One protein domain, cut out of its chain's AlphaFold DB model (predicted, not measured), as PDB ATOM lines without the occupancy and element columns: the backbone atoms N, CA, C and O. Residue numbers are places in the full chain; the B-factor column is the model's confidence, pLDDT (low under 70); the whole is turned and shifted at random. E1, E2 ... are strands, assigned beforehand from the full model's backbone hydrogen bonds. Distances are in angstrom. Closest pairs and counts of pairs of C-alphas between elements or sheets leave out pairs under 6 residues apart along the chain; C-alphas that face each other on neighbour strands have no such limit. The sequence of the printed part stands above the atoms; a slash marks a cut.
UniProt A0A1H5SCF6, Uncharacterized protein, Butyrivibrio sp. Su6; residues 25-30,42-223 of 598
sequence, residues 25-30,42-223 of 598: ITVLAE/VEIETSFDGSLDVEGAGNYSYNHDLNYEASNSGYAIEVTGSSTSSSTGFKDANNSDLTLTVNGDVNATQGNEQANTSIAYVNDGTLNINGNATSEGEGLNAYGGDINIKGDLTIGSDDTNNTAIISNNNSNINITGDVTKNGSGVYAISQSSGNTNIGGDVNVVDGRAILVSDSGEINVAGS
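AT A GLANCE: This is residues 25 to 30 and 42 to 223 of the 598 residues of an uncharacterized protein of Butyrivibrio sp. Su6 (UniProt A0A1H5SCF6). Look for a chain wound in stacked turns, a solenoid whose walls are three sheets of short parallel strands. From E3 to E20 each turn gives one strand to each sheet; before it E1 and E2 make a looser first end, and E21 ends the stack, whose turns pile up along the longest axis. The 188 printed residues hold no named helix and 21 named strands, E1 to E21 in order, with the sheets E1 E3 E6 E9 E12 E15 E18 E21, E2 E4 E7 E10 E13 E16 E19 and E5 E8 E11 E14 E17 E20. The class is all strand, though under half of the residues, 78, are in named strands. The whole is compact, with a radius of gyration of the C-alphas of 15.8 A and spans of 46 by 34 by 28 A.

IN THESE COORDINATES: Start at C-alpha 25 (230.195, 230.002, 178.671), then pass the cut to E1, residues 51 to 54, which begins at C-alpha 51 (228.128, 228.183, 185.062), and E2, 60 to 62. Next come E3, 76 to 79, E4, 83 to 85, and E5, 90 to 92; then E6, 99 to 102, E7, 106 to 108, and E8, 120 to 123. Read on through E9, 126 to 129, E10, 133 to 135, E11, 140 to 143, E12, 146 to 149, E13, 153 to 155, and E14, 165 to 168. E15, 172 to 175, and E16, 179 to 181, lead to E17, 186 to 190, which is 11.1 A long. E18, 195 to 198, and E19, 202 to 204, precede E20, 208 to 212, 11.7 A long. E21, 217 to 220, ends at (211.026, 203.644, 200.627).

HOW THE PARTS SIT: Begin in the largest sheet, where E1 and E21 are edge strands. Its parallel neighbours E12 and E15 stand at 2 degrees, with N 147 and O 172 2.9 A apart, within hydrogen-bond range. In the second sheet E7 and E10 are parallel at 6 degrees, with N 108 and O 134 at 2.8 A. In the third, E14 and E17 are parallel at 25 degrees, with N 167 and O 189 at 2.8 A. The three make a stack of sheets, face to face in turn: strands of the first and third stand at 20 degrees, those of the second and third at 73 degrees. Between the first and third, the closest C-alphas of E14 and E18, Ser 167 and Asn 195, are 6.1 A apart.

THE WHOLE: The farthest C-alphas, of Ser 47 and Asp 206, are 48.3 A apart. Residues 31 to 41 are not printed, and C-alphas 30 and 42 are 13.0 A apart across that cut. The links E2 to E3 and E7 to E8 are long. Mean pLDDT of the printed part is 74.2; look for values under 70 in 69 residues, among them 25 to 30, 42 to 77 and 110 to 117.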
ATOM      1  N   ILE A  25     229.688 230.426 179.984       42.88
ATOM      2  CA  ILE A  25     230.195 230.002 178.671       42.88
ATOM      3  C   ILE A  25     229.136 229.079 178.071       42.88
ATOM      4  O   ILE A  25     228.721 228.127 178.722       42.88
ATOM      5  N   THR A  26     228.707 229.358 176.839       39.59
ATOM      6  CA  THR A  26     227.843 228.449 176.079       39.59
ATOM      7  C   THR A  26     228.693 227.648 175.103       39.59
ATOM      8  O   THR A  26     229.317 228.236 174.215       39.59
ATOM      9  N   VAL A  27     228.730 226.322 175.249       43.94
ATOM     10  CA  VAL A  27     229.384 225.429 174.277       43.94
ATOM     11  C   VAL A  27     228.302 224.775 173.428       43.94
ATOM     12  O   VAL A  27     227.534 223.954 173.913       43.94
ATOM     13  N   LEU A  28     228.244 225.140 172.147       36.38
ATOM     14  CA  LEU A  28     227.375 224.478 171.176       36.38
ATOM     15  C   LEU A  28     228.042 223.160 170.756       36.38
ATOM     16  O   LEU A  28     229.008 223.181 169.992       36.38
ATOM     17  N   ALA A  29     227.552 222.028 171.256       38.53
ATOM     18  CA  ALA A  29     227.952 220.721 170.741       38.53
ATOM     19  C   ALA A  29     227.315 220.502 169.354       38.53
ATOM     20  O   ALA A  29     226.100 220.636 169.198       38.53
ATOM     21  N   GLU A  30     228.124 220.203 168.332       34.91
ATOM     22  CA  GLU A  30     227.602 219.704 167.054       34.91
ATOM     23  C   GLU A  30     227.016 218.297 167.258       34.91
ATOM     24  O   GLU A  30     227.581 217.482 167.984       34.91
ATOM     25  N   VAL A  42     235.013 216.752 177.527       43.19
ATOM     26  CA  VAL A  42     234.973 218.212 177.707       43.19
ATOM     27  C   VAL A  42     236.018 218.562 178.768       43.19
ATOM     28  O   VAL A  42     235.705 218.697 179.946       43.19
ATOM     29  N   GLU A  43     237.287 218.660 178.363       36.47
ATOM     30  CA  GLU A  43     238.355 219.150 179.246       36.47
ATOM     31  C   GLU A  43     238.268 220.677 179.364       36.47
ATOM     32  O   GLU A  43     238.550 221.413 178.415       36.47
ATOM     33  N   ILE A  44     237.891 221.175 180.542       40.72
ATOM     34  CA  ILE A  44     237.965 222.604 180.866       40.72
ATOM     35  C   ILE A  44     239.298 222.853 181.588       40.72
ATOM     36  O   ILE A  44     239.376 222.859 182.814       40.72
ATOM     37  N   GLU A  45     240.377 223.061 180.829       31.16
ATOM     38  CA  GLU A  45     241.739 223.266 181.368       31.16
ATOM     39  C   GLU A  45     241.985 224.658 181.999       31.16
ATOM     40  O   GLU A  45     243.105 224.973 182.411       31.16
ATOM     41  N   THR A  46     240.978 225.533 182.088       33.72
ATOM     42  CA  THR A  46     241.165 226.912 182.582       33.72
ATOM     43  C   THR A  46     240.289 227.229 183.786       33.72
ATOM     44  O   THR A  46     239.133 226.831 183.831       33.72
ATOM     45  N   SER A  47     240.840 227.981 184.747       34.19
ATOM     46  CA  SER A  47     240.135 228.482 185.933       34.19
ATOM     47  C   SER A  47     238.948 229.360 185.528       34.19
ATOM     48  O   SER A  47     239.137 230.520 185.150       34.19
ATOM     49  N   PHE A  48     237.745 228.808 185.603       38.00
ATOM     50  CA  PHE A  48     236.495 229.494 185.329       38.00
ATOM     51  C   PHE A  48     235.614 229.450 186.582       38.00
ATOM     52  O   PHE A  48     235.185 228.386 187.005       38.00
ATOM     53  N   ASP A  49     235.361 230.618 187.175       35.44
ATOM     54  CA  ASP A  49     234.328 230.803 188.200       35.44
ATOM     55  C   ASP A  49     233.027 231.207 187.481       35.44
ATOM     56  O   ASP A  49     232.836 232.385 187.155       35.44
ATOM     57  N   GLY A  50     232.152 230.241 187.184       37.53
ATOM     58  CA  GLY A  50     230.872 230.476 186.503       37.53
ATOM     59  C   GLY A  50     230.104 229.189 186.169       37.53
ATOM     60  O   GLY A  50     230.576 228.085 186.424       37.53
ATOM     61  N   SER A  51     228.915 229.321 185.573       36.56
ATOM     62  CA  SER A  51     228.128 228.183 185.062       36.56
ATOM     63  C   SER A  51     228.498 227.890 183.600       36.56
ATOM     64  O   SER A  51     228.639 228.820 182.801       36.56
ATOM     65  N   LEU A  52     228.714 226.618 183.251       39.97
ATOM     66  CA  LEU A  52     228.873 226.185 181.862       39.97
ATOM     67  C   LEU A  52     227.521 225.667 181.372       39.97
ATOM     68  O   LEU A  52     227.076 224.595 181.782       39.97
ATOM     69  N   ASP A  53     226.896 226.425 180.482       37.50
ATOM     70  CA  ASP A  53     225.627 226.051 179.870       37.50
ATOM     71  C   ASP A  53     225.936 225.332 178.550       37.50
ATOM     72  O   ASP A  53     226.408 225.943 177.586       37.50
ATOM     73  N   VAL A  54     225.738 224.016 178.477       45.25
ATOM     74  CA  VAL A  54     225.861 223.294 177.201       45.25
ATOM     75  C   VAL A  54     224.499 223.369 176.512       45.25
ATOM     76  O   VAL A  54     223.718 222.421 176.519       45.25
ATOM     77  N   GLU A  55     224.177 224.538 175.944       31.25
ATOM     78  CA  GLU A  55     222.931 224.715 175.193       31.25
ATOM     79  C   GLU A  55     223.012 223.988 173.845       31.25
ATOM     80  O   GLU A  55     223.629 224.445 172.882       31.25
ATOM     81  N   GLY A  56     222.287 222.882 173.738       32.50
ATOM     82  CA  GLY A  56     221.791 222.377 172.468       32.50
ATOM     83  C   GLY A  56     220.405 221.786 172.685       32.50
ATOM     84  O   GLY A  56     220.195 220.861 173.466       32.50
ATOM     85  N   ALA A  57     219.411 222.352 172.010       26.39
ATOM     86  CA  ALA A  57     218.073 221.785 172.003       26.39
ATOM     87  C   ALA A  57     218.106 220.443 171.240       26.39
ATOM     88  O   ALA A  57     218.090 220.443 170.010       26.39
ATOM     89  N   GLY A  58     218.171 219.310 171.947       41.50
ATOM     90  CA  GLY A  58     218.203 217.986 171.320       41.50
ATOM     91  C   GLY A  58     218.439 216.822 172.287       41.50
ATOM     92  O   GLY A  58     218.775 217.024 173.450       41.50
ATOM     93  N   ASN A  59     218.233 215.601 171.787       45.25
ATOM     94  CA  ASN A  59     218.666 214.367 172.448       45.25
ATOM     95  C   ASN A  59     220.120 214.099 172.056       45.25
ATOM     96  O   ASN A  59     220.434 214.145 170.868       45.25
ATOM     97  N   TYR A  60     220.976 213.780 173.023       54.47
ATOM     98  CA  TYR A  60     222.385 213.472 172.769       54.47
ATOM     99  C   TYR A  60     222.633 211.963 172.834       54.47
ATOM    100  O   TYR A  60     222.115 211.299 173.728       54.47
ATOM    101  N   SER A  61     223.429 211.424 171.905       48.53
ATOM    102  CA  SER A  61     223.823 210.010 171.876       48.53
ATOM    103  C   SER A  61     225.345 209.891 171.843       48.53
ATOM    104  O   SER A  61     225.972 210.377 170.903       48.53
ATOM    105  N   TYR A  62     225.930 209.220 172.834       56.88
ATOM    106  CA  TYR A  62     227.375 209.025 172.962       56.88
ATOM    107  C   TYR A  62     227.738 207.539 172.932       56.88
ATOM    108  O   TYR A  62     227.073 206.716 173.560       56.88
ATOM    109  N   ASN A  63     228.826 207.196 172.240       45.84
ATOM    110  CA  ASN A  63     229.319 205.815 172.172       45.84
ATOM    111  C   ASN A  63     230.296 205.442 173.315       45.84
ATOM    112  O   ASN A  63     230.785 204.313 173.370       45.84
ATOM    113  N   HIS A  64     230.612 206.390 174.207       56.47
ATOM    114  CA  HIS A  64     231.636 206.285 175.256       56.47
ATOM    115  C   HIS A  64     231.238 207.074 176.518       56.47
ATOM    116  O   HIS A  64     230.232 207.788 176.503       56.47
ATOM    117  N   ASP A  65     232.026 206.932 177.595       53.81
ATOM    118  CA  ASP A  65     231.713 207.507 178.909       53.81
ATOM    119  C   ASP A  65     231.734 209.039 178.845       53.81
ATOM    120  O   ASP A  65     232.680 209.623 178.303       53.81
ATOM    121  N   LEU A  66     230.743 209.703 179.452       59.22
ATOM    122  CA  LEU A  66     230.827 211.144 179.696       59.22
ATOM    123  C   LEU A  66     231.608 211.379 180.991       59.22
ATOM    124  O   LEU A  66     231.057 211.332 182.096       59.22
ATOM    125  N   ASN A  67     232.910 211.611 180.836       55.09
ATOM    126  CA  ASN A  67     233.791 212.007 181.929       55.09
ATOM    127  C   ASN A  67     233.785 213.531 182.050       55.09
ATOM    128  O   ASN A  67     234.187 214.231 181.116       55.09
ATOM    129  N   TYR A  68     233.357 214.034 183.205       59.66
ATOM    130  CA  TYR A  68     233.468 215.447 183.547       59.66
ATOM    131  C   TYR A  68     234.529 215.589 184.633       59.66
ATOM    132  O   TYR A  68     234.328 215.168 185.767       59.66
ATOM    133  N   GLU A  69     235.673 216.168 184.274       54.28
ATOM    134  CA  GLU A  69     236.739 216.472 185.224       54.28
ATOM    135  C   GLU A  69     236.819 217.989 185.399       54.28
ATOM    136  O   GLU A  69     237.137 218.727 184.463       54.28
ATOM    137  N   ALA A  70     236.525 218.474 186.605       49.94
ATOM    138  CA  ALA A  70     236.739 219.866 186.975       49.94
ATOM    139  C   ALA A  70     237.930 219.950 187.934       49.94
ATOM    140  O   ALA A  70     237.963 219.276 188.960       49.94
ATOM    141  N   SER A  71     238.919 220.787 187.619       50.97
ATOM    142  CA  SER A  71     240.135 220.946 188.435       50.97
ATOM    143  C   SER A  71     240.034 222.045 189.503       50.97
ATOM    144  O   SER A  71     240.951 222.187 190.310       50.97
ATOM    145  N   ASN A  72     238.941 222.820 189.524       51.28
ATOM    146  CA  ASN A  72     238.694 223.890 190.499       51.28
ATOM    147  C   ASN A  72     237.271 223.795 191.090       51.28
ATOM    148  O   ASN A  72     236.411 223.105 190.546       51.28
ATOM    149  N   SER A  73     237.043 224.489 192.206       53.56
ATOM    150  CA  SER A  73     235.776 224.559 192.945       53.56
ATOM    151  C   SER A  73     234.700 225.375 192.209       53.56
ATOM    152  O   SER A  73     235.014 226.471 191.752       53.56
ATOM    153  N   GLY A  74     233.440 224.916 192.175       56.00
ATOM    154  CA  GLY A  74     232.273 225.761 191.858       56.00
ATOM    155  C   GLY A  74     231.654 225.619 190.461       56.00
ATOM    156  O   GLY A  74     230.973 226.543 190.014       56.00
ATOM    157  N   TYR A  75     231.865 224.498 189.767       65.38
ATOM    158  CA  TYR A  75     231.308 224.284 188.428       65.38
ATOM    159  C   TYR A  75     229.902 223.687 188.476       65.38
ATOM    160  O   TYR A  75     229.676 222.633 189.067       65.38
ATOM    161  N   ALA A  76     228.979 224.336 187.765       66.44
ATOM    162  CA  ALA A  76     227.691 223.765 187.401       66.44
ATOM    163  C   ALA A  76     227.663 223.505 185.891       66.44
ATOM    164  O   ALA A  76     227.888 224.435 185.109       66.44
ATOM    165  N   ILE A  77     227.395 222.259 185.505       69.81
ATOM    166  CA  ILE A  77     227.207 221.836 184.114       69.81
ATOM    167  C   ILE A  77     225.729 221.507 183.924       69.81
ATOM    168  O   ILE A  77     225.167 220.718 184.685       69.81
ATOM    169  N   GLU A  78     225.101 222.095 182.910       70.94
ATOM    170  CA  GLU A  78     223.695 221.852 182.581       70.94
ATOM    171  C   GLU A  78     223.557 221.254 181.174       70.94
ATOM    172  O   GLU A  78     224.108 221.767 180.200       70.94
ATOM    173  N   VAL A  79     222.823 220.142 181.080       73.06
ATOM    174  CA  VAL A  79     222.453 219.457 179.837       73.06
ATOM    175  C   VAL A  79     220.960 219.674 179.617       73.06
ATOM    176  O   VAL A  79     220.124 219.166 180.366       73.06
ATOM    177  N   THR A  80     220.599 220.428 178.580       67.69
ATOM    178  CA  THR A  80     219.224 220.916 178.369       67.69
ATOM    179  C   THR A  80     218.216 219.866 177.871       67.69
ATOM    180  O   THR A  80     217.032 220.175 177.759       67.69
ATOM    181  N   GLY A  81     218.646 218.633 177.581       69.94
ATOM    182  CA  GLY A  81     217.816 217.564 177.007       69.94
ATOM    183  C   GLY A  81     218.071 216.183 177.616       69.94
ATOM    184  O   GLY A  81     218.670 216.067 178.685       69.94
ATOM    185  N   SER A  82     217.595 215.135 176.937       74.19
ATOM    186  CA  SER A  82     217.863 213.744 177.325       74.19
ATOM    187  C   SER A  82     219.247 213.288 176.849       74.19
ATOM    188  O   SER A  82     219.728 213.719 175.797       74.19
ATOM    189  N   SER A  83     219.864 212.381 177.604       73.75
ATOM    190  CA  SER A  83     221.168 211.784 177.303       73.75
ATOM    191  C   SER A  83     221.042 210.276 177.102       73.75
ATOM    192  O   SER A  83     220.398 209.590 177.899       73.75
ATOM    193  N   THR A  84     221.678 209.748 176.060       73.81
ATOM    194  CA  THR A  84     221.841 208.312 175.829       73.81
ATOM    195  C   THR A  84     223.324 207.981 175.680       73.81
ATOM    196  O   THR A  84     224.020 208.611 174.884       73.81
ATOM    197  N   SER A  85     223.814 206.982 176.412       68.56
ATOM    198  CA  SER A  85     225.184 206.467 176.304       68.56
ATOM    199  C   SER A  85     225.180 204.970 175.990       68.56
ATOM    200  O   SER A  85     224.294 204.242 176.437       68.56
ATOM    201  N   SER A  86     226.173 204.478 175.246       58.44
ATOM    202  CA  SER A  86     226.435 203.031 175.104       58.44
ATOM    203  C   SER A  86     227.461 202.494 176.113       58.44
ATOM    204  O   SER A  86     227.961 201.375 175.973       58.44
ATOM    205  N   SER A  87     227.830 203.317 177.094       64.25
ATOM    206  CA  SER A  87     228.721 202.991 178.209       64.25
ATOM    207  C   SER A  87     228.266 203.722 179.485       64.25
ATOM    208  O   SER A  87     227.089 204.088 179.568       64.25
ATOM    209  N   THR A  88     229.131 203.921 180.492       63.03
ATOM    210  CA  THR A  88     228.735 204.641 181.713       63.03
ATOM    211  C   THR A  88     228.267 206.055 181.376       63.03
ATOM    212  O   THR A  88     229.022 206.852 180.824       63.03
ATOM    213  N   GLY A  89     227.006 206.348 181.702       60.34
ATOM    214  CA  GLY A  89     226.339 207.593 181.340       60.34
ATOM    215  C   GLY A  89     227.072 208.806 181.876       60.34
ATOM    216  O   GLY A  89     227.359 209.715 181.112       60.34
ATOM    217  N   PHE A  90     227.425 208.789 183.160       69.31
ATOM    218  CA  PHE A  90     228.131 209.885 183.813       69.31
ATOM    219  C   PHE A  90     229.179 209.365 184.786       69.31
ATOM    220  O   PHE A  90     228.885 208.501 185.613       69.31
ATOM    221  N   LYS A  91     230.387 209.921 184.727       67.62
ATOM    222  CA  LYS A  91     231.439 209.638 185.700       67.62
ATOM    223  C   LYS A  91     232.055 210.937 186.206       67.62
ATOM    224  O   LYS A  91     232.612 211.699 185.415       67.62
ATOM    225  N   ASP A  92     231.934 211.170 187.511       67.12
ATOM    226  CA  ASP A  92     232.596 212.280 188.202       67.12
ATOM    227  C   ASP A  92     233.994 211.852 188.672       67.12
ATOM    228  O   ASP A  92     234.207 210.714 189.112       67.12
ATOM    229  N   ALA A  93     234.952 212.767 188.570       54.97
ATOM    230  CA  ALA A  93     236.307 212.613 189.062       54.97
ATOM    231  C   ALA A  93     236.503 213.400 190.368       54.97
ATOM    232  O   ALA A  93     237.020 214.513 190.349       54.97
ATOM    233  N   ASN A  94     236.172 212.781 191.509       65.19
ATOM    234  CA  ASN A  94     236.603 213.170 192.865       65.19
ATOM    235  C   ASN A  94     236.499 214.675 193.174       65.19
ATOM    236  O   ASN A  94     237.401 215.225 193.819       65.19
ATOM    237  N   ASN A  95     235.460 215.363 192.691       70.56
ATOM    238  CA  ASN A  95     235.300 216.796 192.911       70.56
ATOM    239  C   ASN A  95     233.995 217.101 193.651       70.56
ATOM    240  O   ASN A  95     232.918 217.164 193.067       70.56
ATOM    241  N   SER A  96     234.118 217.389 194.949       76.75
ATOM    242  CA  SER A  96     232.987 217.711 195.826       76.75
ATOM    243  C   SER A  96     232.169 218.931 195.402       76.75
ATOM    244  O   SER A  96     231.022 219.056 195.820       76.75
ATOM    245  N   ASP A  97     232.742 219.832 194.601       75.25
ATOM    246  CA  ASP A  97     232.094 221.077 194.187       75.25
ATOM    247  C   ASP A  97     231.471 220.998 192.783       75.25
ATOM    248  O   ASP A  97     230.933 222.000 192.304       75.25
ATOM    249  N   LEU A  98     231.558 219.848 192.101       79.06
ATOM    250  CA  LEU A  98     230.928 219.658 190.799       79.06
ATOM    251  C   LEU A  98     229.428 219.398 190.973       79.06
ATOM    252  O   LEU A  98     229.012 218.512 191.714       79.06
ATOM    253  N   THR A  99     228.597 220.159 190.258       83.44
ATOM    254  CA  THR A  99     227.171 219.856 190.096       83.44
ATOM    255  C   THR A  99     226.843 219.661 188.622       83.44
ATOM    256  O   THR A  99     226.973 220.585 187.822       83.44
ATOM    257  N   LEU A 100     226.356 218.480 188.260       82.50
ATOM    258  CA  LEU A 100     225.866 218.169 186.923       82.50
ATOM    259  C   LEU A 100     224.343 218.065 186.942       82.50
ATOM    260  O   LEU A 100     223.778 217.372 187.782       82.50
ATOM    261  N   THR A 101     223.663 218.739 186.018       84.75
ATOM    262  CA  THR A 101     222.204 218.677 185.877       84.75
ATOM    263  C   THR A 101     221.814 218.256 184.468       84.75
ATOM    264  O   THR A 101     222.220 218.881 183.496       84.75
ATOM    265  N   VAL A 102     220.979 217.226 184.358       84.62
ATOM    266  CA  VAL A 102     220.358 216.766 183.113       84.62
ATOM    267  C   VAL A 102     218.868 217.078 183.164       84.62
ATOM    268  O   VAL A 102     218.150 216.593 184.037       84.62
ATOM    269  N   ASN A 103     218.385 217.899 182.232       82.50
ATOM    270  CA  ASN A 103     216.995 218.362 182.200       82.50
ATOM    271  C   ASN A 103     216.005 217.385 181.544       82.50
ATOM    272  O   ASN A 103     214.805 217.659 181.537       82.50
ATOM    273  N   GLY A 104     216.488 216.257 181.021       83.31
ATOM    274  CA  GLY A 104     215.679 215.191 180.435       83.31
ATOM    275  C   GLY A 104     215.944 213.817 181.048       83.31
ATOM    276  O   GLY A 104     216.422 213.695 182.177       83.31
ATOM    277  N   ASP A 105     215.611 212.786 180.277       87.38
ATOM    278  CA  ASP A 105     215.837 211.389 180.647       87.38
ATOM    279  C   ASP A 105     217.302 210.992 180.420       87.38
ATOM    280  O   ASP A 105     217.964 211.502 179.514       87.38
ATOM    281  N   VAL A 106     217.797 210.033 181.196       86.12
ATOM    282  CA  VAL A 106     219.122 209.428 181.019       86.12
ATOM    283  C   VAL A 106     218.966 207.950 180.690       86.12
ATOM    284  O   VAL A 106     218.300 207.222 181.418       86.12
ATOM    285  N   ASN A 107     219.590 207.488 179.610       85.81
ATOM    286  CA  ASN A 107     219.536 206.093 179.176       85.81
ATOM    287  C   ASN A 107     220.953 205.543 178.959       85.81
ATOM    288  O   ASN A 107     221.630 205.956 178.021       85.81
ATOM    289  N   ALA A 108     221.387 204.596 179.783       82.44
ATOM    290  CA  ALA A 108     222.626 203.849 179.590       82.44
ATOM    291  C   ALA A 108     222.312 202.495 178.934       82.44
ATOM    292  O   ALA A 108     221.603 201.659 179.489       82.44
ATOM    293  N   THR A 109     222.820 202.274 177.730       76.69
ATOM    294  CA  THR A 109     222.621 201.043 176.949       76.69
ATOM    295  C   THR A 109     223.901 200.220 176.935       76.69
ATOM    296  O   THR A 109     225.001 200.770 177.025       76.69
ATOM    297  N   GLN A 110     223.785 198.895 176.853       68.19
ATOM    298  CA  GLN A 110     224.962 198.031 176.850       68.19
ATOM    299  C   GLN A 110     225.619 198.048 175.459       68.19
ATOM    300  O   GLN A 110     225.044 197.579 174.478       68.19
ATOM    301  N   GLY A 111     226.840 198.582 175.358       57.81
ATOM    302  CA  GLY A 111     227.670 198.454 174.157       57.81
ATOM    303  C   GLY A 111     228.153 197.014 173.897       57.81
ATOM    304  O   GLY A 111     227.968 196.112 174.708       57.81
ATOM    305  N   ASN A 112     228.834 196.784 172.765       49.41
ATOM    306  CA  ASN A 112     229.356 195.460 172.359       49.41
ATOM    307  C   ASN A 112     230.434 194.862 173.295       49.41
ATOM    308  O   ASN A 112     230.842 193.716 173.096       49.41
ATOM    309  N   GLU A 113     230.915 195.608 174.290       47.38
ATOM    310  CA  GLU A 113     231.901 195.145 175.266       47.38
ATOM    311  C   GLU A 113     231.242 195.015 176.645       47.38
ATOM    312  O   GLU A 113     230.521 195.906 177.078       47.38
ATOM    313  N   GLN A 114     231.504 193.902 177.341       48.97
ATOM    314  CA  GLN A 114     230.989 193.543 178.678       48.97
ATOM    315  C   GLN A 114     231.437 194.496 179.813       48.97
ATOM    316  O   GLN A 114     231.549 194.079 180.963       48.97
ATOM    317  N   ALA A 115     231.769 195.750 179.513       46.28
ATOM    318  CA  ALA A 115     232.174 196.731 180.504       46.28
ATOM    319  C   ALA A 115     230.954 197.208 181.303       46.28
ATOM    320  O   ALA A 115     229.888 197.435 180.735       46.28
ATOM    321  N   ASN A 116     231.140 197.351 182.617       57.06
ATOM    322  CA  ASN A 116     230.189 197.849 183.611       57.06
ATOM    323  C   ASN A 116     229.541 199.171 183.160       57.06
ATOM    324  O   ASN A 116     230.042 200.259 183.445       57.06
ATOM    325  N   THR A 117     228.447 199.082 182.408       64.56
ATOM    326  CA  THR A 117     227.675 200.235 181.951       64.56
ATOM    327  C   THR A 117     226.778 200.667 183.099       64.56
ATOM    328  O   THR A 117     225.861 199.943 183.467       64.56
ATOM    329  N   SER A 118     227.080 201.807 183.720       76.12
ATOM    330  CA  SER A 118     226.263 202.381 184.796       76.12
ATOM    331  C   SER A 118     225.553 203.649 184.320       76.12
ATOM    332  O   SER A 118     226.030 204.320 183.408       76.12
ATOM    333  N   ILE A 119     224.415 204.019 184.908       82.69
ATOM    334  CA  ILE A 119     223.828 205.348 184.652       82.69
ATOM    335  C   ILE A 119     224.793 206.424 185.142       82.69
ATOM    336  O   ILE A 119     225.048 207.400 184.438       82.69
ATOM    337  N   ALA A 120     225.319 206.238 186.353       84.44
ATOM    338  CA  ALA A 120     226.203 207.201 186.975       84.44
ATOM    339  C   ALA A 120     227.160 206.548 187.972       84.44
ATOM    340  O   ALA A 120     226.759 205.695 188.767       84.44
ATOM    341  N   TYR A 121     228.397 207.036 187.974       85.88
ATOM    342  CA  TYR A 121     229.393 206.820 189.012       85.88
ATOM    343  C   TYR A 121     229.847 208.181 189.551       85.88
ATOM    344  O   TYR A 121     230.575 208.911 188.878       85.88
ATOM    345  N   VAL A 122     229.405 208.529 190.755       86.69
ATOM    346  CA  VAL A 122     229.686 209.814 191.407       86.69
ATOM    347  C   VAL A 122     230.564 209.552 192.625       86.69
ATOM    348  O   VAL A 122     230.119 208.947 193.601       86.69
ATOM    349  N   ASN A 123     231.827 209.963 192.550       84.62
ATOM    350  CA  ASN A 123     232.762 209.910 193.669       84.62
ATOM    351  C   ASN A 123     233.021 211.353 194.100       84.62
ATOM    352  O   ASN A 123     233.775 212.045 193.427       84.62
ATOM    353  N   ASP A 124     232.339 211.795 195.158       81.69
ATOM    354  CA  ASP A 124     232.114 213.207 195.506       81.69
ATOM    355  C   ASP A 124     231.319 213.996 194.431       81.69
ATOM    356  O   ASP A 124     231.181 213.542 193.300       81.69
ATOM    357  N   GLY A 125     230.726 215.141 194.794       85.81
ATOM    358  CA  GLY A 125     229.962 216.002 193.868       85.81
ATOM    359  C   GLY A 125     228.449 215.754 193.879       85.81
ATOM    360  O   GLY A 125     227.910 215.136 194.799       85.81
ATOM    361  N   THR A 126     227.717 216.283 192.895       89.75
ATOM    362  CA  THR A 126     226.254 216.130 192.786       89.75
ATOM    363  C   THR A 126     225.795 215.932 191.343       89.75
ATOM    364  O   THR A 126     226.062 216.761 190.478       89.75
ATOM    365  N   LEU A 127     224.998 214.891 191.094       90.56
ATOM    366  CA  LEU A 127     224.281 214.669 189.837       90.56
ATOM    367  C   LEU A 127     222.771 214.850 190.037       90.56
ATOM    368  O   LEU A 127     222.165 214.185 190.868       90.56
ATOM    369  N   ASN A 128     222.140 215.691 189.222       92.12
ATOM    370  CA  ASN A 128     220.695 215.880 189.171       92.12
ATOM    371  C   ASN A 128     220.151 215.423 187.814       92.12
ATOM    372  O   ASN A 128     220.577 215.912 186.774       92.12
ATOM    373  N   ILE A 129     219.158 214.539 187.815       91.94
ATOM    374  CA  ILE A 129     218.421 214.090 186.633       91.94
ATOM    375  C   ILE A 129     216.958 214.499 186.819       91.94
ATOM    376  O   ILE A 129     216.264 214.031 187.725       91.94
ATOM    377  N   ASN A 130     216.478 215.408 185.973       93.00
ATOM    378  CA  ASN A 130     215.117 215.936 186.055       93.00
ATOM    379  C   ASN A 130     214.073 215.059 185.340       93.00
ATOM    380  O   ASN A 130     212.879 215.325 185.497       93.00
ATOM    381  N   GLY A 131     214.504 214.040 184.592       91.69
ATOM    382  CA  GLY A 131     213.659 213.004 183.996       91.69
ATOM    383  C   GLY A 131     213.812 211.634 184.665       91.69
ATOM    384  O   GLY A 131     214.157 211.530 185.846       91.69
ATOM    385  N   ASN A 132     213.538 210.586 183.893       93.31
ATOM    386  CA  ASN A 132     213.741 209.187 184.267       93.31
ATOM    387  C   ASN A 132     215.186 208.751 184.007       93.31
ATOM    388  O   ASN A 132     215.879 209.332 183.172       93.31
ATOM    389  N   ALA A 133     215.616 207.679 184.664       91.12
ATOM    390  CA  ALA A 133     216.889 207.038 184.376       91.12
ATOM    391  C   ALA A 133     216.698 205.551 184.056       91.12
ATOM    392  O   ALA A 133     216.057 204.819 184.808       91.12
ATOM    393  N   THR A 134     217.272 205.097 182.945       89.62
ATOM    394  CA  THR A 134     217.211 203.699 182.509       89.62
ATOM    395  C   THR A 134     218.611 203.160 182.247       89.62
ATOM    396  O   THR A 134     219.425 203.855 181.647       89.62
ATOM    397  N   SER A 135     218.895 201.926 182.668       85.44
ATOM    398  CA  SER A 135     220.139 201.217 182.336       85.44
ATOM    399  C   SER A 135     219.869 199.807 181.835       85.44
ATOM    400  O   SER A 135     219.006 199.126 182.381       85.44
ATOM    401  N   GLU A 136     220.652 199.318 180.881       81.44
ATOM    402  CA  GLU A 136     220.730 197.889 180.531       81.44
ATOM    403  C   GLU A 136     221.838 197.143 181.311       81.44
ATOM    404  O   GLU A 136     221.938 195.915 181.236       81.44
ATOM    405  N   GLY A 137     222.653 197.867 182.089       78.12
ATOM    406  CA  GLY A 137     223.755 197.342 182.904       78.12
ATOM    407  C   GLY A 137     223.569 197.568 184.410       78.12
ATOM    408  O   GLY A 137     222.537 197.228 184.988       78.12
ATOM    409  N   GLU A 138     224.591 198.116 185.063       79.69
ATOM    410  CA  GLU A 138     224.526 198.620 186.438       79.69
ATOM    411  C   GLU A 138     223.711 199.921 186.515       79.69
ATOM    412  O   GLU A 138     223.475 200.596 185.511       79.69
ATOM    413  N   GLY A 139     223.254 200.291 187.711       85.75
ATOM    414  CA  GLY A 139     222.492 201.525 187.902       85.75
ATOM    415  C   GLY A 139     223.339 202.701 188.383       85.75
ATOM    416  O   GLY A 139     224.152 203.236 187.633       85.75
ATOM    417  N   LEU A 140     223.086 203.150 189.608       88.62
ATOM    418  CA  LEU A 140     223.667 204.333 190.232       88.62
ATOM    419  C   LEU A 140     224.703 203.923 191.273       88.62
ATOM    420  O   LEU A 140     224.411 203.111 192.149       88.62
ATOM    421  N   ASN A 141     225.873 204.545 191.224       90.12
ATOM    422  CA  ASN A 141     226.960 204.311 192.158       90.12
ATOM    423  C   ASN A 141     227.408 205.651 192.754       90.12
ATOM    424  O   ASN A 141     227.966 206.478 192.037       90.12
ATOM    425  N   ALA A 142     227.178 205.866 194.049       90.69
ATOM    426  CA  ALA A 142     227.600 207.064 194.766       90.69
ATOM    427  C   ALA A 142     228.569 206.718 195.908       90.69
ATOM    428  O   ALA A 142     228.299 205.859 196.753       90.69
ATOM    429  N   TYR A 143     229.704 207.409 195.940       90.06
ATOM    430  CA  TYR A 143     230.750 207.288 196.952       90.06
ATOM    431  C   TYR A 143     231.080 208.699 197.453       90.06
ATOM    432  O   TYR A 143     231.817 209.427 196.806       90.06
ATOM    433  N   GLY A 144     230.474 209.130 198.562       88.00
ATOM    434  CA  GLY A 144     230.658 210.487 199.109       88.00
ATOM    435  C   GLY A 144     229.949 211.635 198.372       88.00
ATOM    436  O   GLY A 144     229.832 212.718 198.937       88.00
ATOM    437  N   GLY A 145     229.436 211.408 197.156       88.50
ATOM    438  CA  GLY A 145     228.643 212.384 196.395       88.50
ATOM    439  C   GLY A 145     227.139 212.103 196.402       88.50
ATOM    440  O   GLY A 145     226.689 211.091 196.934       88.50
ATOM    441  N   ASP A 146     226.363 212.981 195.773       92.12
ATOM    442  CA  ASP A 146     224.901 212.913 195.756       92.12
ATOM    443  C   ASP A 146     224.346 212.647 194.350       92.12
ATOM    444  O   ASP A 146     224.814 213.207 193.359       92.12
ATOM    445  N   ILE A 147     223.303 211.821 194.249       93.81
ATOM    446  CA  ILE A 147     222.566 211.583 193.000       93.81
ATOM    447  C   ILE A 147     221.075 211.814 193.247       93.81
ATOM    448  O   ILE A 147     220.471 211.161 194.091       93.81
ATOM    449  N   ASN A 148     220.453 212.705 192.478       95.56
ATOM    450  CA  ASN A 148     219.040 213.050 192.589       95.56
ATOM    451  C   ASN A 148     218.312 212.768 191.270       95.56
ATOM    452  O   ASN A 148     218.696 213.294 190.232       95.56
ATOM    453  N   ILE A 149     217.226 211.997 191.312       95.38
ATOM    454  CA  ILE A 149     216.380 211.654 190.164       95.38
ATOM    455  C   ILE A 149     214.934 212.059 190.463       95.38
ATOM    456  O   ILE A 149     214.348 211.658 191.472       95.38
ATOM    457  N   LYS A 150     214.338 212.868 189.582       96.75
ATOM    458  CA  LYS A 150     212.934 213.302 189.715       96.75
ATOM    459  C   LYS A 150     211.924 212.301 189.154       96.75
ATOM    460  O   LYS A 150     210.765 212.351 189.557       96.75
ATOM    461  N   GLY A 151     212.338 211.448 188.223       95.38
ATOM    462  CA  GLY A 151     211.516 210.388 187.648       95.38
ATOM    463  C   GLY A 151     211.764 209.014 188.272       95.38
ATOM    464  O   GLY A 151     212.208 208.902 189.418       95.38
ATOM    465  N   ASP A 152     211.476 207.989 187.477       94.38
ATOM    466  CA  ASP A 152     211.662 206.579 187.813       94.38
ATOM    467  C   ASP A 152     213.088 206.109 187.483       94.38
ATOM    468  O   ASP A 152     213.745 206.637 186.577       94.38
ATOM    469  N   LEU A 153     213.545 205.068 188.183       92.31
ATOM    470  CA  LEU A 153     214.771 204.336 187.865       92.31
ATOM    471  C   LEU A 153     214.425 202.928 187.367       92.31
ATOM    472  O   LEU A 153     213.834 202.128 188.092       92.31
ATOM    473  N   THR A 154     214.836 202.588 186.147       89.56
ATOM    474  CA  THR A 154     214.629 201.250 185.573       89.56
ATOM    475  C   THR A 154     215.949 200.606 185.179       89.56
ATOM    476  O   THR A 154     216.694 201.144 184.369       89.56
ATOM    477  N   ILE A 155     216.228 199.414 185.702       86.12
ATOM    478  CA  ILE A 155     217.401 198.624 185.320       86.12
ATOM    479  C   ILE A 155     216.932 197.358 184.608       86.12
ATOM    480  O   ILE A 155     216.293 196.497 185.207       86.12
ATOM    481  N   GLY A 156     217.230 197.261 183.317       80.19
ATOM    482  CA  GLY A 156     216.853 196.172 182.420       80.19
ATOM    483  C   GLY A 156     217.831 194.996 182.382       80.19
ATOM    484  O   GLY A 156     217.744 194.189 181.464       80.19
ATOM    485  N   SER A 157     218.785 194.927 183.312       73.94
ATOM    486  CA  SER A 157     219.865 193.942 183.272       73.94
ATOM    487  C   SER A 157     219.509 192.618 183.951       73.94
ATOM    488  O   SER A 157     219.324 192.566 185.170       73.94
ATOM    489  N   ASP A 158     219.557 191.529 183.182       72.88
ATOM    490  CA  ASP A 158     219.378 190.159 183.683       72.88
ATOM    491  C   ASP A 158     220.582 189.636 184.496       72.88
ATOM    492  O   ASP A 158     220.513 188.546 185.074       72.88
ATOM    493  N   ASP A 159     221.691 190.386 184.565       73.56
ATOM    494  CA  ASP A 159     222.879 189.969 185.310       73.56
ATOM    495  C   ASP A 159     222.644 190.028 186.830       73.56
ATOM    496  O   ASP A 159     222.369 191.079 187.427       73.56
ATOM    497  N   THR A 160     222.832 188.867 187.463       67.81
ATOM    498  CA  THR A 160     222.778 188.651 188.914       67.81
ATOM    499  C   THR A 160     223.756 189.508 189.712       67.81
ATOM    500  O   THR A 160     223.519 189.741 190.897       67.81
ATOM    501  N   ASN A 161     224.854 189.944 189.090       68.94
ATOM    502  CA  ASN A 161     225.907 190.717 189.744       68.94
ATOM    503  C   ASN A 161     225.653 192.227 189.694       68.94
ATOM    504  O   ASN A 161     226.222 192.961 190.500       68.94
ATOM    505  N   ASN A 162     224.782 192.691 188.794       70.56
ATOM    506  CA  ASN A 162     224.523 194.115 188.638       70.56
ATOM    507  C   ASN A 162     223.647 194.624 189.783       70.56
ATOM    508  O   ASN A 162     222.542 194.122 190.017       70.56
ATOM    509  N   THR A 163     224.137 195.647 190.477       78.19
ATOM    510  CA  THR A 163     223.384 196.370 191.505       78.19
ATOM    511  C   THR A 163     222.803 197.642 190.896       78.19
ATOM    512  O   THR A 163     223.453 198.309 190.091       78.19
ATOM    513  N   ALA A 164     221.555 197.966 191.233       79.94
ATOM    514  CA  ALA A 164     220.890 199.138 190.672       79.94
ATOM    515  C   ALA A 164     221.216 200.425 191.422       79.94
ATOM    516  O   ALA A 164     221.227 201.492 190.823       79.94
ATOM    517  N   ILE A 165     221.441 200.343 192.727       89.12
ATOM    518  CA  ILE A 165     221.766 201.490 193.563       89.12
ATOM    519  C   ILE A 165     222.836 201.069 194.562       89.12
ATOM    520  O   ILE A 165     222.621 200.145 195.345       89.12
ATOM    521  N   ILE A 166     223.963 201.771 194.572       91.12
ATOM    522  CA  ILE A 166     224.989 201.675 195.606       91.12
ATOM    523  C   ILE A 166     225.190 203.069 196.190       91.12
ATOM    524  O   ILE A 166     225.720 203.950 195.522       91.12
ATOM    525  N   SER A 167     224.786 203.246 197.445       92.00
ATOM    526  CA  SER A 167     225.058 204.432 198.255       92.00
ATOM    527  C   SER A 167     226.087 204.071 199.326       92.00
ATOM    528  O   SER A 167     225.862 203.197 200.169       92.00
ATOM    529  N   ASN A 168     227.263 204.686 199.254       90.69
ATOM    530  CA  ASN A 168     228.388 204.417 200.139       90.69
ATOM    531  C   ASN A 168     229.073 205.700 200.647       90.69
ATOM    532  O   ASN A 168     228.974 206.761 200.029       90.69
ATOM    533  N   ASN A 169     229.826 205.593 201.743       89.12
ATOM    534  CA  ASN A 169     230.689 206.649 202.286       89.12
ATOM    535  C   ASN A 169     229.976 208.001 202.507       89.12
ATOM    536  O   ASN A 169     230.485 209.033 202.080       89.12
ATOM    537  N   ASN A 170     228.825 208.012 203.186       88.19
ATOM    538  CA  ASN A 170     227.993 209.212 203.408       88.19
ATOM    539  C   ASN A 170     227.392 209.865 202.143       88.19
ATOM    540  O   ASN A 170     227.035 211.041 202.185       88.19
ATOM    541  N   SER A 171     227.276 209.138 201.029       92.62
ATOM    542  CA  SER A 171     226.527 209.620 199.857       92.62
ATOM    543  C   SER A 171     225.017 209.640 200.094       92.62
ATOM    544  O   SER A 171     224.500 208.900 200.936       92.62
ATOM    545  N   ASN A 172     224.299 210.443 199.303       94.06
ATOM    546  CA  ASN A 172     222.839 210.425 199.255       94.06
ATOM    547  C   ASN A 172     222.341 210.128 197.839       94.06
ATOM    548  O   ASN A 172     222.664 210.833 196.886       94.06
ATOM    549  N   ILE A 173     221.486 209.118 197.700       95.56
ATOM    550  CA  ILE A 173     220.763 208.848 196.454       95.56
ATOM    551  C   ILE A 173     219.276 209.100 196.689       95.56
ATOM    552  O   ILE A 173     218.658 208.442 197.519       95.56
ATOM    553  N   ASN A 174     218.683 210.042 195.959       96.44
ATOM    554  CA  ASN A 174     217.275 210.414 196.086       96.44
ATOM    555  C   ASN A 174     216.542 210.164 194.768       96.44
ATOM    556  O   ASN A 174     216.859 210.783 193.759       96.44
ATOM    557  N   ILE A 175     215.531 209.301 194.775       96.62
ATOM    558  CA  ILE A 175     214.694 208.983 193.614       96.62
ATOM    559  C   ILE A 175     213.251 209.299 193.985       96.62
ATOM    560  O   ILE A 175     212.735 208.783 194.971       96.62
ATOM    561  N   THR A 176     212.589 210.170 193.229       97.75
ATOM    562  CA  THR A 176     211.207 210.576 193.544       97.75
ATOM    563  C   THR A 176     210.184 209.537 193.082       97.75
ATOM    564  O   THR A 176     209.145 209.388 193.725       97.75
ATOM    565  N   GLY A 177     210.471 208.842 191.981       95.81
ATOM    566  CA  GLY A 177     209.598 207.839 191.382       95.81
ATOM    567  C   GLY A 177     209.820 206.414 191.889       95.81
ATOM    568  O   GLY A 177     210.382 206.183 192.966       95.81
ATOM    569  N   ASP A 178     209.347 205.468 191.083       93.94
ATOM    570  CA  ASP A 178     209.469 204.032 191.303       93.94
ATOM    571  C   ASP A 178     210.845 203.520 190.867       93.94
ATOM    572  O   ASP A 178     211.544 204.118 190.043       93.94
ATOM    573  N   VAL A 179     211.237 202.372 191.416       91.81
ATOM    574  CA  VAL A 179     212.541 201.763 191.147       91.81
ATOM    575  C   VAL A 179     212.304 200.299 190.771       91.81
ATOM    576  O   VAL A 179     211.908 199.482 191.605       91.81
ATOM    577  N   THR A 180     212.484 199.974 189.485       88.75
ATOM    578  CA  THR A 180     212.248 198.632 188.917       88.75
ATOM    579  C   THR A 180     213.531 197.946 188.422       88.75
ATOM    580  O   THR A 180     214.296 198.535 187.652       88.75
ATOM    581  N   LYS A 181     213.767 196.681 188.818       79.88
ATOM    582  CA  LYS A 181     214.749 195.783 188.167       79.88
ATOM    583  C   LYS A 181     214.047 194.688 187.386       79.88
ATOM    584  O   LYS A 181     213.306 193.895 187.971       79.88
ATOM    585  N   ASN A 182     214.392 194.567 186.113       74.94
ATOM    586  CA  ASN A 182     214.165 193.347 185.351       74.94
ATOM    587  C   ASN A 182     215.434 192.499 185.486       74.94
ATOM    588  O   ASN A 182     216.500 192.977 185.114       74.94
ATOM    589  N   GLY A 183     215.339 191.310 186.083       64.50
ATOM    590  CA  GLY A 183     216.486 190.419 186.288       64.50
ATOM    591  C   GLY A 183     216.771 190.070 187.748       64.50
ATOM    592  O   GLY A 183     216.137 190.588 188.667       64.50
ATOM    593  N   SER A 184     217.738 189.171 187.954       57.06
ATOM    594  CA  SER A 184     218.167 188.686 189.277       57.06
ATOM    595  C   SER A 184     219.197 189.624 189.926       57.06
ATOM    596  O   SER A 184     219.979 190.222 189.205       57.06
ATOM    597  N   GLY A 185     219.279 189.769 191.255       57.12
ATOM    598  CA  GLY A 185     220.419 190.444 191.927       57.12
ATOM    599  C   GLY A 185     220.093 191.065 193.287       57.12
ATOM    600  O   GLY A 185     219.059 190.733 193.853       57.12
ATOM    601  N   VAL A 186     220.983 191.920 193.815       57.41
ATOM    602  CA  VAL A 186     220.708 192.846 194.938       57.41
ATOM    603  C   VAL A 186     220.432 194.218 194.339       57.41
ATOM    604  O   VAL A 186     221.187 194.666 193.482       57.41
ATOM    605  N   TYR A 187     219.340 194.869 194.728       68.50
ATOM    606  CA  TYR A 187     218.858 196.044 194.011       68.50
ATOM    607  C   TYR A 187     219.382 197.357 194.582       68.50
ATOM    608  O   TYR A 187     220.003 198.122 193.851       68.50
ATOM    609  N   ALA A 188     219.205 197.581 195.880       75.00
ATOM    610  CA  ALA A 188     219.760 198.746 196.558       75.00
ATOM    611  C   ALA A 188     220.670 198.314 197.704       75.00
ATOM    612  O   ALA A 188     220.274 197.495 198.536       75.00
ATOM    613  N   ILE A 189     221.876 198.878 197.730       83.50
ATOM    614  CA  ILE A 189     222.863 198.728 198.792       83.50
ATOM    615  C   ILE A 189     223.106 200.107 199.390       83.50
ATOM    616  O   ILE A 189     223.499 201.032 198.684       83.50
ATOM    617  N   SER A 190     222.874 200.255 200.691       84.69
ATOM    618  CA  SER A 190     223.310 201.433 201.448       84.69
ATOM    619  C   SER A 190     224.211 200.993 202.584       84.69
ATOM    620  O   SER A 190     223.808 200.174 203.412       84.69
ATOM    621  N   GLN A 191     225.443 201.494 202.574       86.25
ATOM    622  CA  GLN A 191     226.492 201.061 203.492       86.25
ATOM    623  C   GLN A 191     227.460 202.188 203.846       86.25
ATOM    624  O   GLN A 191     227.487 203.220 203.182       86.25
ATOM    625  N   SER A 192     228.242 202.006 204.912       86.94
ATOM    626  CA  SER A 192     229.176 203.010 205.452       86.94
ATOM    627  C   SER A 192     228.534 204.399 205.550       86.94
ATOM    628  O   SER A 192     229.049 205.381 205.008       86.94
ATOM    629  N   SER A 193     227.366 204.453 206.200       87.56
ATOM    630  CA  SER A 193     226.561 205.675 206.384       87.56
ATOM    631  C   SER A 193     225.994 206.312 205.101       87.56
ATOM    632  O   SER A 193     225.554 207.456 205.136       87.56
ATOM    633  N   GLY A 194     225.976 205.594 203.973       90.88
ATOM    634  CA  GLY A 194     225.225 205.999 202.779       90.88
ATOM    635  C   GLY A 194     223.710 205.990 203.014       90.88
ATOM    636  O   GLY A 194     223.191 205.133 203.737       90.88
ATOM    637  N   ASN A 195     223.009 206.939 202.395       94.44
ATOM    638  CA  ASN A 195     221.559 207.100 202.459       94.44
ATOM    639  C   ASN A 195     220.926 206.910 201.070       94.44
ATOM    640  O   ASN A 195     221.424 207.452 200.078       94.44
ATOM    641  N   THR A 196     219.822 206.166 200.992       96.00
ATOM    642  CA  THR A 196     218.984 206.075 199.787       96.00
ATOM    643  C   THR A 196     217.521 206.369 200.114       96.00
ATOM    644  O   THR A 196     216.901 205.673 200.918       96.00
ATOM    645  N   ASN A 197     216.926 207.342 199.427       96.88
ATOM    646  CA  ASN A 197     215.513 207.699 199.545       96.88
ATOM    647  C   ASN A 197     214.780 207.419 198.230       96.88
ATOM    648  O   ASN A 197     215.188 207.891 197.173       96.88
ATOM    649  N   ILE A 198     213.679 206.676 198.302       97.00
ATOM    650  CA  ILE A 198     212.846 206.263 197.172       97.00
ATOM    651  C   ILE A 198     211.404 206.693 197.453       97.00
ATOM    652  O   ILE A 198     210.785 206.248 198.421       97.00
ATOM    653  N   GLY A 199     210.862 207.581 196.621       97.38
ATOM    654  CA  GLY A 199     209.510 208.125 196.762       97.38
ATOM    655  C   GLY A 199     208.403 207.180 196.284       97.38
ATOM    656  O   GLY A 199     207.262 207.302 196.735       97.38
ATOM    657  N   GLY A 200     208.740 206.227 195.417       96.62
ATOM    658  CA  GLY A 200     207.829 205.233 194.868       96.62
ATOM    659  C   GLY A 200     207.935 203.842 195.497       96.62
ATOM    660  O   GLY A 200     208.389 203.662 196.632       96.62
ATOM    661  N   ASP A 201     207.469 202.854 194.741       95.12
ATOM    662  CA  ASP A 201     207.594 201.431 195.033       95.12
ATOM    663  C   ASP A 201     208.944 200.884 194.515       95.12
ATOM    664  O   ASP A 201     209.519 201.368 193.539       95.12
ATOM    665  N   VAL A 202     209.444 199.832 195.166       93.62
ATOM    666  CA  VAL A 202     210.612 199.057 194.725       93.62
ATOM    667  C   VAL A 202     210.135 197.691 194.255       93.62
ATOM    668  O   VAL A 202     209.584 196.926 195.049       93.62
ATOM    669  N   ASN A 203     210.362 197.369 192.981       89.88
ATOM    670  CA  ASN A 203     209.923 196.110 192.386       89.88
ATOM    671  C   ASN A 203     211.091 195.342 191.761       89.88
ATOM    672  O   ASN A 203     211.748 195.817 190.833       89.88
ATOM    673  N   VAL A 204     211.323 194.131 192.262       84.06
ATOM    674  CA  VAL A 204     212.418 193.262 191.833       84.06
ATOM    675  C   VAL A 204     211.858 191.921 191.395       84.06
ATOM    676  O   VAL A 204     211.350 191.139 192.205       84.06
ATOM    677  N   VAL A 205     211.952 191.675 190.088       73.50
ATOM    678  CA  VAL A 205     211.346 190.508 189.437       73.50
ATOM    679  C   VAL A 205     212.016 189.208 189.872       73.50
ATOM    680  O   VAL A 205     211.305 188.232 190.100       73.50
ATOM    681  N   ASP A 206     213.341 189.203 190.057       75.62
ATOM    682  CA  ASP A 206     214.095 188.050 190.547       75.62
ATOM    683  C   ASP A 206     215.191 188.471 191.548       75.62
ATOM    684  O   ASP A 206     215.867 189.485 191.397       75.62
ATOM    685  N   GLY A 207     215.408 187.677 192.596       77.50
ATOM    686  CA  GLY A 207     216.451 187.941 193.593       77.50
ATOM    687  C   GLY A 207     216.028 188.852 194.749       77.50
ATOM    688  O   GLY A 207     214.851 188.903 195.124       77.50
ATOM    689  N   ARG A 208     217.026 189.481 195.382       83.88
ATOM    690  CA  ARG A 208     216.865 190.261 196.612       83.88
ATOM    691  C   ARG A 208     216.648 191.730 196.283       83.88
ATOM    692  O   ARG A 208     217.384 192.294 195.481       83.88
ATOM    693  N   ALA A 209     215.703 192.385 196.949       87.38
ATOM    694  CA  ALA A 209     215.516 193.814 196.718       87.38
ATOM    695  C   ALA A 209     216.562 194.645 197.466       87.38
ATOM    696  O   ALA A 209     217.461 195.207 196.854       87.38
ATOM    697  N   ILE A 210     216.507 194.711 198.788       92.81
ATOM    698  CA  ILE A 210     217.282 195.711 199.525       92.81
ATOM    699  C   ILE A 210     218.271 195.052 200.486       92.81
ATOM    700  O   ILE A 210     217.901 194.157 201.248       92.81
ATOM    701  N   LEU A 211     219.512 195.538 200.481       92.19
ATOM    702  CA  LEU A 211     220.523 195.287 201.503       92.19
ATOM    703  C   LEU A 211     220.929 196.618 202.147       92.19
ATOM    704  O   LEU A 211     221.339 197.553 201.464       92.19
ATOM    705  N   VAL A 212     220.858 196.695 203.470       93.88
ATOM    706  CA  VAL A 212     221.356 197.836 204.240       93.88
ATOM    707  C   VAL A 212     222.335 197.310 205.278       93.88
ATOM    708  O   VAL A 212     221.982 196.438 206.077       93.88
ATOM    709  N   SER A 213     223.572 197.792 205.246       91.50
ATOM    710  CA  SER A 213     224.654 197.332 206.121       91.50
ATOM    711  C   SER A 213     225.493 198.497 206.635       91.50
ATOM    712  O   SER A 213     225.335 199.622 206.182       91.50
ATOM    713  N   ASP A 214     226.378 198.248 207.603       89.88
ATOM    714  CA  ASP A 214     227.402 199.204 208.052       89.88
ATOM    715  C   ASP A 214     226.865 200.623 208.333       89.88
ATOM    716  O   ASP A 214     227.385 201.627 207.836       89.88
ATOM    717  N   SER A 215     225.797 200.696 209.136       92.19
ATOM    718  CA  SER A 215     225.104 201.937 209.515       92.19
ATOM    719  C   SER A 215     224.507 202.729 208.341       92.19
ATOM    720  O   SER A 215     224.369 203.946 208.435       92.19
ATOM    721  N   GLY A 216     224.181 202.065 207.231       94.19
ATOM    722  CA  GLY A 216     223.457 202.667 206.113       94.19
ATOM    723  C   GLY A 216     221.984 202.934 206.434       94.19
ATOM    724  O   GLY A 216     221.414 202.379 207.384       94.19
ATOM    725  N   GLU A 217     221.350 203.763 205.608       96.50
ATOM    726  CA  GLU A 217     219.930 204.094 205.723       96.50
ATOM    727  C   GLU A 217     219.211 203.964 204.377       96.50
ATOM    728  O   GLU A 217     219.691 204.453 203.357       96.50
ATOM    729  N   ILE A 218     218.041 203.318 204.378       96.75
ATOM    730  CA  ILE A 218     217.122 203.315 203.235       96.75
ATOM    731  C   ILE A 218     215.712 203.704 203.662       96.75
ATOM    732  O   ILE A 218     215.152 203.121 204.591       96.75
ATOM    733  N   ASN A 219     215.096 204.609 202.903       97.56
ATOM    734  CA  ASN A 219     213.700 204.999 203.049       97.56
ATOM    735  C   ASN A 219     212.943 204.776 201.734       97.56
ATOM    736  O   ASN A 219     213.232 205.417 200.730       97.56
ATOM    737  N   VAL A 220     211.942 203.899 201.746       98.06
ATOM    738  CA  VAL A 220     211.026 203.644 200.627       98.06
ATOM    739  C   VAL A 220     209.636 204.108 201.040       98.06
ATOM    740  O   VAL A 220     209.043 203.540 201.954       98.06
ATOM    741  N   ALA A 221     209.081 205.134 200.400       98.25
ATOM    742  CA  ALA A 221     207.741 205.624 200.735       98.25
ATOM    743  C   ALA A 221     206.627 204.664 200.268       98.25
ATOM    744  O   ALA A 221     205.542 204.623 200.858       98.25
ATOM    745  N   GLY A 222     206.895 203.881 199.223       97.88
ATOM    746  CA  GLY A 222     206.012 202.856 198.689       97.88
ATOM    747  C   GLY A 222     206.141 201.483 199.353       97.88
ATOM    748  O   GLY A 222     206.389 201.347 200.554       97.88
ATOM    749  N   SER A 223     205.886 200.451 198.552       97.50
ATOM    750  CA  SER A 223     206.031 199.035 198.897       97.50
ATOM    751  C   SER A 223     207.352 198.480 198.369       97.50
ATOM    752  O   SER A 223     207.864 198.956 197.361       97.50
TER     753      SER A 223